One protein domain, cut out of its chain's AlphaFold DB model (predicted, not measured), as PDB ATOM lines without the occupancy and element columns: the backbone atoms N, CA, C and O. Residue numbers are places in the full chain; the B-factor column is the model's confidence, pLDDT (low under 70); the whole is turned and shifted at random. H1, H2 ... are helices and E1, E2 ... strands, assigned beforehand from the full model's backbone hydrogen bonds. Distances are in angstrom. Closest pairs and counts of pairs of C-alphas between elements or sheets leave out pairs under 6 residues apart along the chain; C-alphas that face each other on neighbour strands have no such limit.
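Overview. This is residues 239 to 308 of the 671 residues of an uncharacterized protein of Methylococcaceae bacterium TMED69 (UniProt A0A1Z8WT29). What does the model look like? A small sheet of three strands, E2, E1 and E3, has one helix, H1, packed slantwise over one face, while its other face has no named helix; from this body the long loop of residues 266 to 290 reaches far out and folds back, and it makes much of the length. What is it made of? The 70 printed residues hold one named helix and three named strands in the order E1, H1, E2, E3, with the sheet order E2, E1, E3, mixed; the class is mixed, helices and strands, though under half of the residues are in named elements. How tightly is it gathered? It is loose, with a radius of gyration of the C-alphas of 14.8 A, and only just elongated, spanning 45 by 30 by 22 A.

Arrangement. How do the strands pair? The inner strand E1, residues 239 to 245, is parallel to the edge strand E2, residues 291 to 295, at 23 degrees, with N 242 and O 291 2.8 A apart, within hydrogen-bond range. On its other side E1 is antiparallel to the edge strand E3, residues 303 to 307, at 159 degrees, with N 305 and O 241 2.9 A apart, also within hydrogen-bond range. E2 and E3 are apart. Where is the helix? H1, residues 254 to 265, is on the sheet at a height over the sheet of 9.4 A, over E2 and E1, and runs slantwise to the strands, at 48 degrees to E1 on the local plane. The closest C-alphas of H1 and E2 are those of Leu 258 and Pro 294, 7.3 A apart; in H1 every O i to N i+4 pair is within hydrogen-bond range. What arrangement do they make? These are two layers, a helix on one face of a sheet, and E1, H1 and E2 form a strand-helix-strand unit, two parallel neighbour strands with a helix between them along the chain, whose crossover is right-handed.

Along the chain. Where does the sheet begin and end? E1, residues 239 to 245, starts at C-alpha 239 (188.485, 150.737, 187.704) and is 19.3 A long. E2, residues 291 to 295, measures 12.5 A; E3, residues 303 to 307, measures 12.6 A and ends at C-alpha 307 (189.203, 152.032, 192.719). Where is H1? It covers residues 254 to 265, from C-alpha 254 (176.740, 169.191, 181.309), and is 16.2 A long.

Size, cuts and confidence. How large is it? The two C-alphas farthest apart are those of Pro 251 and Ser 274, 45.7 A. How do the links run? The printed part has no cut; H1 to E2 is a long link of 25 residues, in which residues 270 to 271 pair antiparallel with residues 278 to 279. E1 to H1 and E2 to E3 are short links. Where is confidence low? The mean pLDDT of the printed part is 75.1, and residues 267 to 273, 276 to 289 and 298 to 301 are under 70.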
ATOM      1  N   ARG A 239     189.486 149.783 188.184       79.06
ATOM      2  CA  ARG A 239     188.485 150.737 187.704       79.06
ATOM      3  C   ARG A 239     188.896 152.134 188.106       79.06
ATOM      4  O   ARG A 239     189.356 152.344 189.227       79.06
ATOM      5  N   ARG A 240     188.703 153.115 187.230       81.81
ATOM      6  CA  ARG A 240     189.023 154.510 187.551       81.81
ATOM      7  C   ARG A 240     187.760 155.348 187.559       81.81
ATOM      8  O   ARG A 240     186.888 155.218 186.702       81.81
ATOM      9  N   VAL A 241     187.667 156.222 188.549       87.44
ATOM     10  CA  VAL A 241     186.630 157.242 188.655       87.44
ATOM     11  C   VAL A 241     187.254 158.569 188.253       87.44
ATOM     12  O   VAL A 241     188.118 159.115 188.940       87.44
ATOM     13  N   PHE A 242     186.815 159.083 187.112       87.25
ATOM     14  CA  PHE A 242     187.167 160.400 186.613       87.25
ATOM     15  C   PHE A 242     186.157 161.408 187.150       87.25
ATOM     16  O   PHE A 242     185.015 161.471 186.689       87.25
ATOM     17  N   TYR A 243     186.583 162.221 188.108       89.25
ATOM     18  CA  TYR A 243     185.840 163.412 188.487       89.25
ATOM     19  C   TYR A 243     186.156 164.499 187.464       89.25
ATOM     20  O   TYR A 243     187.325 164.822 187.246       89.25
ATOM     21  N   ILE A 244     185.129 165.023 186.798       86.88
ATOM     22  CA  ILE A 244     185.260 166.083 185.796       86.88
ATOM     23  C   ILE A 244     184.567 167.328 186.335       86.88
ATOM     24  O   ILE A 244     183.378 167.293 186.646       86.88
ATOM     25  N   ASP A 245     185.307 168.427 186.447       86.69
ATOM     26  CA  ASP A 245     184.743 169.701 186.877       86.69
ATOM     27  C   ASP A 245     183.885 170.307 185.759       86.69
ATOM     28  O   ASP A 245     184.332 170.469 184.623       86.69
ATOM     29  N   VAL A 246     182.637 170.633 186.091       85.12
ATOM     30  CA  VAL A 246     181.664 171.259 185.183       85.12
ATOM     31  C   VAL A 246     181.168 172.608 185.712       85.12
ATOM     32  O   VAL A 246     180.063 173.039 185.376       85.12
ATOM     33  N   GLY A 247     181.968 173.291 186.540       80.38
ATOM     34  CA  GLY A 247     181.603 174.553 187.195       80.38
ATOM     35  C   GLY A 247     181.157 175.680 186.252       80.38
ATOM     36  O   GLY A 247     180.223 176.406 186.580       80.38
ATOM     37  N   ASN A 248     181.758 175.787 185.062       76.94
ATOM     38  CA  ASN A 248     181.461 176.847 184.083       76.94
ATOM     39  C   ASN A 248     180.426 176.451 183.009       76.94
ATOM     40  O   ASN A 248     180.162 177.239 182.101       76.94
ATOM     41  N   VAL A 249     179.854 175.244 183.078       83.75
ATOM     42  CA  VAL A 249     178.919 174.718 182.068       83.75
ATOM     43  C   VAL A 249     177.481 174.809 182.584       83.75
ATOM     44  O   VAL A 249     177.183 174.425 183.722       83.75
ATOM     45  N   ALA A 250     176.564 175.305 181.746       85.25
ATOM     46  CA  ALA A 250     175.142 175.369 182.078       85.25
ATOM     47  C   ALA A 250     174.593 173.959 182.392       85.25
ATOM     48  O   ALA A 250     175.011 173.002 181.744       85.25
ATOM     49  N   PRO A 251     173.667 173.786 183.362       80.62
ATOM     50  CA  PRO A 251     173.119 172.471 183.730       80.62
ATOM     51  C   PRO A 251     172.601 171.635 182.555       80.62
ATOM     52  O   PRO A 251     172.716 170.414 182.585       80.62
ATOM     53  N   GLU A 252     172.079 172.296 181.524       85.88
ATOM     54  CA  GLU A 252     171.544 171.669 180.313       85.88
ATOM     55  C   GLU A 252     172.654 171.091 179.410       85.88
ATOM     56  O   GLU A 252     172.454 170.061 178.771       85.88
ATOM     57  N   ASP A 253     173.855 171.681 179.433       86.25
ATOM     58  CA  ASP A 253     174.993 171.313 178.579       86.25
ATOM     59  C   ASP A 253     176.006 170.373 179.256       86.25
ATOM     60  O   ASP A 253     176.953 169.906 178.616       86.25
ATOM     61  N   VAL A 254     175.823 170.059 180.544       83.69
ATOM     62  CA  VAL A 254     176.740 169.191 181.309       83.69
ATOM     63  C   VAL A 254     176.878 167.810 180.666       83.69
ATOM     64  O   VAL A 254     177.987 167.287 180.588       83.69
ATOM     65  N   ALA A 255     175.779 167.226 180.176       85.44
ATOM     66  CA  ALA A 255     175.802 165.916 179.526       85.44
ATOM     67  C   ALA A 255     176.628 165.939 178.227       85.44
ATOM     68  O   ALA A 255     177.497 165.091 178.032       85.44
ATOM     69  N   ASN A 256     176.431 166.968 177.396       88.12
ATOM     70  CA  ASN A 256     177.165 167.153 176.143       88.12
ATOM     71  C   ASN A 256     178.666 167.359 176.396       88.12
ATOM     72  O   ASN A 256     179.508 166.774 175.713       88.12
ATOM     73  N   TYR A 257     179.011 168.161 177.405       85.31
ATOM     74  CA  TYR A 257     180.397 168.376 177.811       85.31
ATOM     75  C   TYR A 257     181.049 167.088 178.338       85.31
ATOM     76  O   TYR A 257     182.179 166.767 177.965       85.31
ATOM     77  N   LEU A 258     180.326 166.304 179.146       84.50
ATOM     78  CA  LEU A 258     180.806 165.028 179.677       84.50
ATOM     79  C   LEU A 258     181.040 163.997 178.561       84.50
ATOM     80  O   LEU A 258     182.038 163.281 178.594       84.50
ATOM     81  N   GLU A 259     180.175 163.937 177.546       84.50
ATOM     82  CA  GLU A 259     180.355 163.061 176.379       84.50
ATOM     83  C   GLU A 259     181.555 163.462 175.513       84.50
ATOM     84  O   GLU A 259     182.308 162.597 175.047       84.50
ATOM     85  N   GLN A 260     181.782 164.765 175.333       83.50
ATOM     86  CA  GLN A 260     182.962 165.280 174.636       83.50
ATOM     87  C   GLN A 260     184.248 164.961 175.407       83.50
ATOM     88  O   GLN A 260     185.203 164.444 174.821       83.50
ATOM     89  N   ALA A 261     184.255 165.187 176.724       81.31
ATOM     90  CA  ALA A 261     185.371 164.845 177.600       81.31
ATOM     91  C   ALA A 261     185.643 163.331 177.602       81.31
ATOM     92  O   ALA A 261     186.782 162.907 177.407       81.31
ATOM     93  N   LYS A 262     184.597 162.501 177.701       82.38
ATOM     94  CA  LYS A 262     184.678 161.035 177.598       82.38
ATOM     95  C   LYS A 262     185.274 160.597 176.261       82.38
ATOM     96  O   LYS A 262     186.147 159.737 176.228       82.38
ATOM     97  N   THR A 263     184.846 161.195 175.152       79.62
ATOM     98  CA  THR A 263     185.354 160.867 173.809       79.62
ATOM     99  C   THR A 263     186.808 161.298 173.620       79.62
ATOM    100  O   THR A 263     187.560 160.623 172.921       79.62
ATOM    101  N   SER A 264     187.217 162.404 174.243       77.75
ATOM    102  CA  SER A 264     188.605 162.871 174.238       77.75
ATOM    103  C   SER A 264     189.512 161.948 175.059       77.75
ATOM    104  O   SER A 264     190.528 161.493 174.543       77.75
ATOM    105  N   LEU A 265     189.096 161.585 176.277       75.56
ATOM    106  CA  LEU A 265     189.849 160.704 177.180       75.56
ATOM    107  C   LEU A 265     189.940 159.255 176.675       75.56
ATOM    108  O   LEU A 265     190.901 158.558 176.984       75.56
ATOM    109  N   LYS A 266     188.978 158.799 175.861       71.75
ATOM    110  CA  LYS A 266     188.976 157.456 175.253       71.75
ATOM    111  C   LYS A 266     189.891 157.303 174.028       71.75
ATOM    112  O   LYS A 266     190.099 156.180 173.567       71.75
ATOM    113  N   LYS A 267     190.417 158.391 173.454       65.69
ATOM    114  CA  LYS A 267     191.294 158.332 172.270       65.69
ATOM    115  C   LYS A 267     192.752 158.153 172.700       65.69
ATOM    116  O   LYS A 267     193.449 159.128 172.954       65.69
ATOM    117  N   ASN A 268     193.238 156.913 172.715       59.84
ATOM    118  CA  ASN A 268     194.672 156.653 172.848       59.84
ATOM    119  C   ASN A 268     195.381 156.943 171.516       59.84
ATOM    120  O   ASN A 268     195.004 156.410 170.473       59.84
ATOM    121  N   MET A 269     196.423 157.776 171.545       58.22
ATOM    122  CA  MET A 269     197.275 158.006 170.377       58.22
ATOM    123  C   MET A 269     198.256 156.843 170.230       58.22
ATOM    124  O   MET A 269     199.205 156.731 171.006       58.22
ATOM    125  N   VAL A 270     198.050 155.976 169.237       59.31
ATOM    126  CA  VAL A 270     199.037 154.950 168.880       59.31
ATOM    127  C   VAL A 270     199.921 155.515 167.774       59.31
ATOM    128  O   VAL A 270     199.492 155.701 166.635       59.31
ATOM    129  N   VAL A 271     201.172 155.821 168.116       64.75
ATOM    130  CA  VAL A 271     202.178 156.264 167.142       64.75
ATOM    131  C   VAL A 271     202.808 155.029 166.509       64.75
ATOM    132  O   VAL A 271     203.434 154.225 167.203       64.75
ATOM    133  N   GLN A 272     202.660 154.854 165.195       62.41
ATOM    134  CA  GLN A 272     203.344 153.766 164.496       62.41
ATOM    135  C   GLN A 272     204.854 154.033 164.494       62.41
ATOM    136  O   GLN A 272     205.332 154.991 163.884       62.41
ATOM    137  N   LYS A 273     205.617 153.167 165.177       66.94
ATOM    138  CA  LYS A 273     207.068 153.315 165.412       66.94
ATOM    139  C   LYS A 273     207.901 153.385 164.121       66.94
ATOM    140  O   LYS A 273     209.021 153.879 164.144       66.94
ATOM    141  N   SER A 274     207.356 152.890 163.012       71.88
ATOM    142  CA  SER A 274     207.999 152.803 161.698       71.88
ATOM    143  C   SER A 274     207.750 154.012 160.788       71.88
ATOM    144  O   SER A 274     208.604 154.322 159.967       71.88
ATOM    145  N   THR A 275     206.612 154.698 160.914       71.75
ATOM    146  CA  THR A 275     206.202 155.777 159.989       71.75
ATOM    147  C   THR A 275     205.973 157.119 160.674       71.75
ATOM    148  O   THR A 275     205.769 158.110 159.985       71.75
ATOM    149  N   GLY A 276     205.967 157.176 162.011       69.75
ATOM    150  CA  GLY A 276     205.698 158.403 162.772       69.75
ATOM    151  C   GLY A 276     204.266 158.936 162.631       69.75
ATOM    152  O   GLY A 276     203.906 159.904 163.295       69.75
ATOM    153  N   ASN A 277     203.434 158.294 161.807       68.31
ATOM    154  CA  ASN A 277     202.030 158.630 161.647       68.31
ATOM    155  C   ASN A 277     201.247 158.196 162.889       68.31
ATOM    156  O   ASN A 277     201.367 157.064 163.372       68.31
ATOM    157  N   VAL A 278     200.450 159.129 163.399       62.19
ATOM    158  CA  VAL A 278     199.565 158.929 164.546       62.19
ATOM    159  C   VAL A 278     198.255 158.349 164.022       62.19
ATOM    160  O   VAL A 278     197.515 159.043 163.327       62.19
ATOM    161  N   ASP A 279     197.974 157.081 164.332       65.94
ATOM    162  CA  ASP A 279     196.695 156.444 164.005       65.94
ATOM    163  C   ASP A 279     195.806 156.443 165.258       65.94
ATOM    164  O   ASP A 279     196.123 155.828 166.282       65.94
ATOM    165  N   LEU A 280     194.703 157.189 165.198       63.91
ATOM    166  CA  LEU A 280     193.732 157.324 166.285       63.91
ATOM    167  C   LEU A 280     192.711 156.183 166.199       63.91
ATOM    168  O   LEU A 280     191.558 156.390 165.818       63.91
ATOM    169  N   ARG A 281     193.127 154.963 166.542       63.03
ATOM    170  CA  ARG A 281     192.218 153.811 166.575       63.03
ATOM    171  C   ARG A 281     191.376 153.818 167.849       63.03
ATOM    172  O   ARG A 281     191.898 153.852 168.959       63.03
ATOM    173  N   TYR A 282     190.058 153.763 167.676       54.59
ATOM    174  CA  TYR A 282     189.105 153.556 168.764       54.59
ATOM    175  C   TYR A 282     189.340 152.173 169.385       54.59
ATOM    176  O   TYR A 282     189.292 151.176 168.668       54.59
ATOM    177  N   ASN A 283     189.615 152.110 170.693       56.25
ATOM    178  CA  ASN A 283     189.741 150.848 171.423       56.25
ATOM    179  C   ASN A 283     188.386 150.475 172.062       56.25
ATOM    180  O   ASN A 283     188.050 151.028 173.113       56.25
ATOM    181  N   PRO A 284     187.605 149.549 171.471       55.44
ATOM    182  CA  PRO A 284     186.315 149.138 172.021       55.44
ATOM    183  C   PRO A 284     186.434 148.333 173.328       55.44
ATOM    184  O   PRO A 284     185.455 148.248 174.058       55.44
ATOM    185  N   LEU A 285     187.615 147.796 173.669       58.19
ATOM    186  CA  LEU A 285     187.846 147.054 174.921       58.19
ATOM    187  C   LEU A 285     187.990 147.960 176.156       58.19
ATOM    188  O   LEU A 285     187.935 147.476 177.275       58.19
ATOM    189  N   SER A 286     188.145 149.276 175.977       58.19
ATOM    190  CA  SER A 286     188.289 150.246 177.078       58.19
ATOM    191  C   SER A 286     186.945 150.837 177.546       58.19
ATOM    192  O   SER A 286     186.920 151.886 178.191       58.19
ATOM    193  N   VAL A 287     185.811 150.271 177.117       54.72
ATOM    194  CA  VAL A 287     184.522 150.982 177.113       54.72
ATOM    195  C   VAL A 287     183.687 150.819 178.388       54.72
ATOM    196  O   VAL A 287     182.922 151.750 178.653       54.72
ATOM    197  N   ASP A 288     183.882 149.777 179.202       56.81
ATOM    198  CA  ASP A 288     182.873 149.369 180.202       56.81
ATOM    199  C   ASP A 288     183.204 149.591 181.690       56.81
ATOM    200  O   ASP A 288     182.358 149.321 182.540       56.81
ATOM    201  N   GLU A 289     184.382 150.116 182.047       63.44
ATOM    202  CA  GLU A 289     184.857 149.993 183.444       63.44
ATOM    203  C   GLU A 289     185.196 151.304 184.163       63.44
ATOM    204  O   GLU A 289     185.286 151.325 185.392       63.44
ATOM    205  N   ASP A 290     185.328 152.403 183.420       75.62
ATOM    206  CA  ASP A 290     185.682 153.707 183.978       75.62
ATOM    207  C   ASP A 290     184.429 154.576 184.206       75.62
ATOM    208  O   ASP A 290     183.622 154.807 183.296       75.62
ATOM    209  N   TYR A 291     184.272 155.094 185.427       82.56
ATOM    210  CA  TYR A 291     183.159 155.966 185.813       82.56
ATOM    211  C   TYR A 291     183.518 157.432 185.567       82.56
ATOM    212  O   TYR A 291     184.598 157.883 185.937       82.56
ATOM    213  N   PHE A 292     182.596 158.204 184.990       86.25
ATOM    214  CA  PHE A 292     182.758 159.645 184.772       86.25
ATOM    215  C   PHE A 292     181.711 160.389 185.597       86.25
ATOM    216  O   PHE A 292     180.516 160.261 185.330       86.25
ATOM    217  N   ILE A 293     182.150 161.147 186.602       87.56
ATOM    218  CA  ILE A 293     181.267 161.859 187.532       87.56
ATOM    219  C   ILE A 293     181.473 163.368 187.354       87.56
ATOM    220  O   ILE A 293     182.576 163.860 187.611       87.56
ATOM    221  N   PRO A 294     180.443 164.126 186.934       87.31
ATOM    222  CA  PRO A 294     180.525 165.578 186.901       87.31
ATOM    223  C   PRO A 294     180.451 166.134 188.328       87.31
ATOM    224  O   PRO A 294     179.515 165.839 189.071       87.31
ATOM    225  N   VAL A 295     181.416 166.963 188.712       86.31
ATOM    226  CA  VAL A 295     181.438 167.657 190.007       86.31
ATOM    227  C   VAL A 295     181.361 169.169 189.808       86.31
ATOM    228  O   VAL A 295     181.824 169.701 188.803       86.31
ATOM    229  N   ARG A 296     180.739 169.868 190.762       80.62
ATOM    230  CA  ARG A 296     180.669 171.335 190.817       80.62
ATOM    231  C   ARG A 296     181.250 171.788 192.156       80.62
ATOM    232  O   ARG A 296     180.634 171.539 193.189       80.62
ATOM    233  N   GLY A 297     182.429 172.407 192.158       71.94
ATOM    234  CA  GLY A 297     183.113 172.847 193.384       71.94
ATOM    235  C   GLY A 297     184.568 173.258 193.127       71.94
ATOM    236  O   GLY A 297     185.192 172.725 192.220       71.94
ATOM    237  N   GLY A 298     185.069 174.241 193.886       66.69
ATOM    238  CA  GLY A 298     186.204 175.107 193.517       66.69
ATOM    239  C   GLY A 298     187.588 174.469 193.300       66.69
ATOM    240  O   GLY A 298     187.885 173.416 193.856       66.69
ATOM    241  N   ASP A 299     188.396 175.187 192.500       59.41
ATOM    242  CA  ASP A 299     189.824 175.109 192.089       59.41
ATOM    243  C   ASP A 299     190.510 173.748 191.842       59.41
ATOM    244  O   ASP A 299     191.567 173.709 191.213       59.41
ATOM    245  N   SER A 300     189.935 172.613 192.245       63.00
ATOM    246  CA  SER A 300     190.483 171.278 191.970       63.00
ATOM    247  C   SER A 300     189.389 170.200 191.917       63.00
ATOM    248  O   SER A 300     189.437 169.190 192.618       63.00
ATOM    249  N   GLY A 301     188.360 170.419 191.089       69.56
ATOM    250  CA  GLY A 301     187.280 169.445 190.883       69.56
ATOM    251  C   GLY A 301     187.691 168.235 190.030       69.56
ATOM    252  O   GLY A 301     187.153 167.141 190.202       69.56
ATOM    253  N   THR A 302     188.672 168.391 189.135       81.62
ATOM    254  CA  THR A 302     189.142 167.297 188.278       81.62
ATOM    255  C   THR A 302     190.182 166.433 188.980       81.62
ATOM    256  O   THR A 302     191.316 166.872 189.178       81.62
ATOM    257  N   ARG A 303     189.836 165.187 189.304       85.44
ATOM    258  CA  ARG A 303     190.774 164.201 189.862       85.44
ATOM    259  C   ARG A 303     190.464 162.803 189.343       85.44
ATOM    260  O   ARG A 303     189.325 162.512 188.981       85.44
ATOM    261  N   ILE A 304     191.479 161.950 189.322       85.06
ATOM    262  CA  ILE A 304     191.345 160.536 188.974       85.06
ATOM    263  C   ILE A 304     191.512 159.755 190.269       85.06
ATOM    264  O   ILE A 304     192.546 159.862 190.924       85.06
ATOM    265  N   GLU A 305     190.480 159.016 190.651       86.69
ATOM    266  CA  GLU A 305     190.532 158.092 191.778       86.69
ATOM    267  C   GLU A 305     190.538 156.670 191.234       86.69
ATOM    268  O   GLU A 305     189.622 156.260 190.521       86.69
ATOM    269  N   ASN A 306     191.586 155.918 191.551       83.69
ATOM    270  CA  ASN A 306     191.646 154.509 191.199       83.69
ATOM    271  C   ASN A 306     190.885 153.735 192.276       83.69
ATOM    272  O   ASN A 306     191.264 153.751 193.448       83.69
ATOM    273  N   LEU A 307     189.817 153.051 191.884       82.56
ATOM    274  CA  LEU A 307     189.203 152.032 192.719       82.56
ATOM    275  C   LEU A 307     190.154 150.842 192.718       82.56
ATOM    276  O   LEU A 307     190.415 150.245 191.671       82.56
ATOM    277  N   ALA A 308     190.689 150.527 193.897       77.88
ATOM    278  CA  ALA A 308     191.548 149.368 194.058       77.88
ATOM    279  C   ALA A 308     190.834 148.118 193.518       77.88
ATOM    280  O   ALA A 308     189.669 147.863 193.844       77.88
TER     281      ALA A 308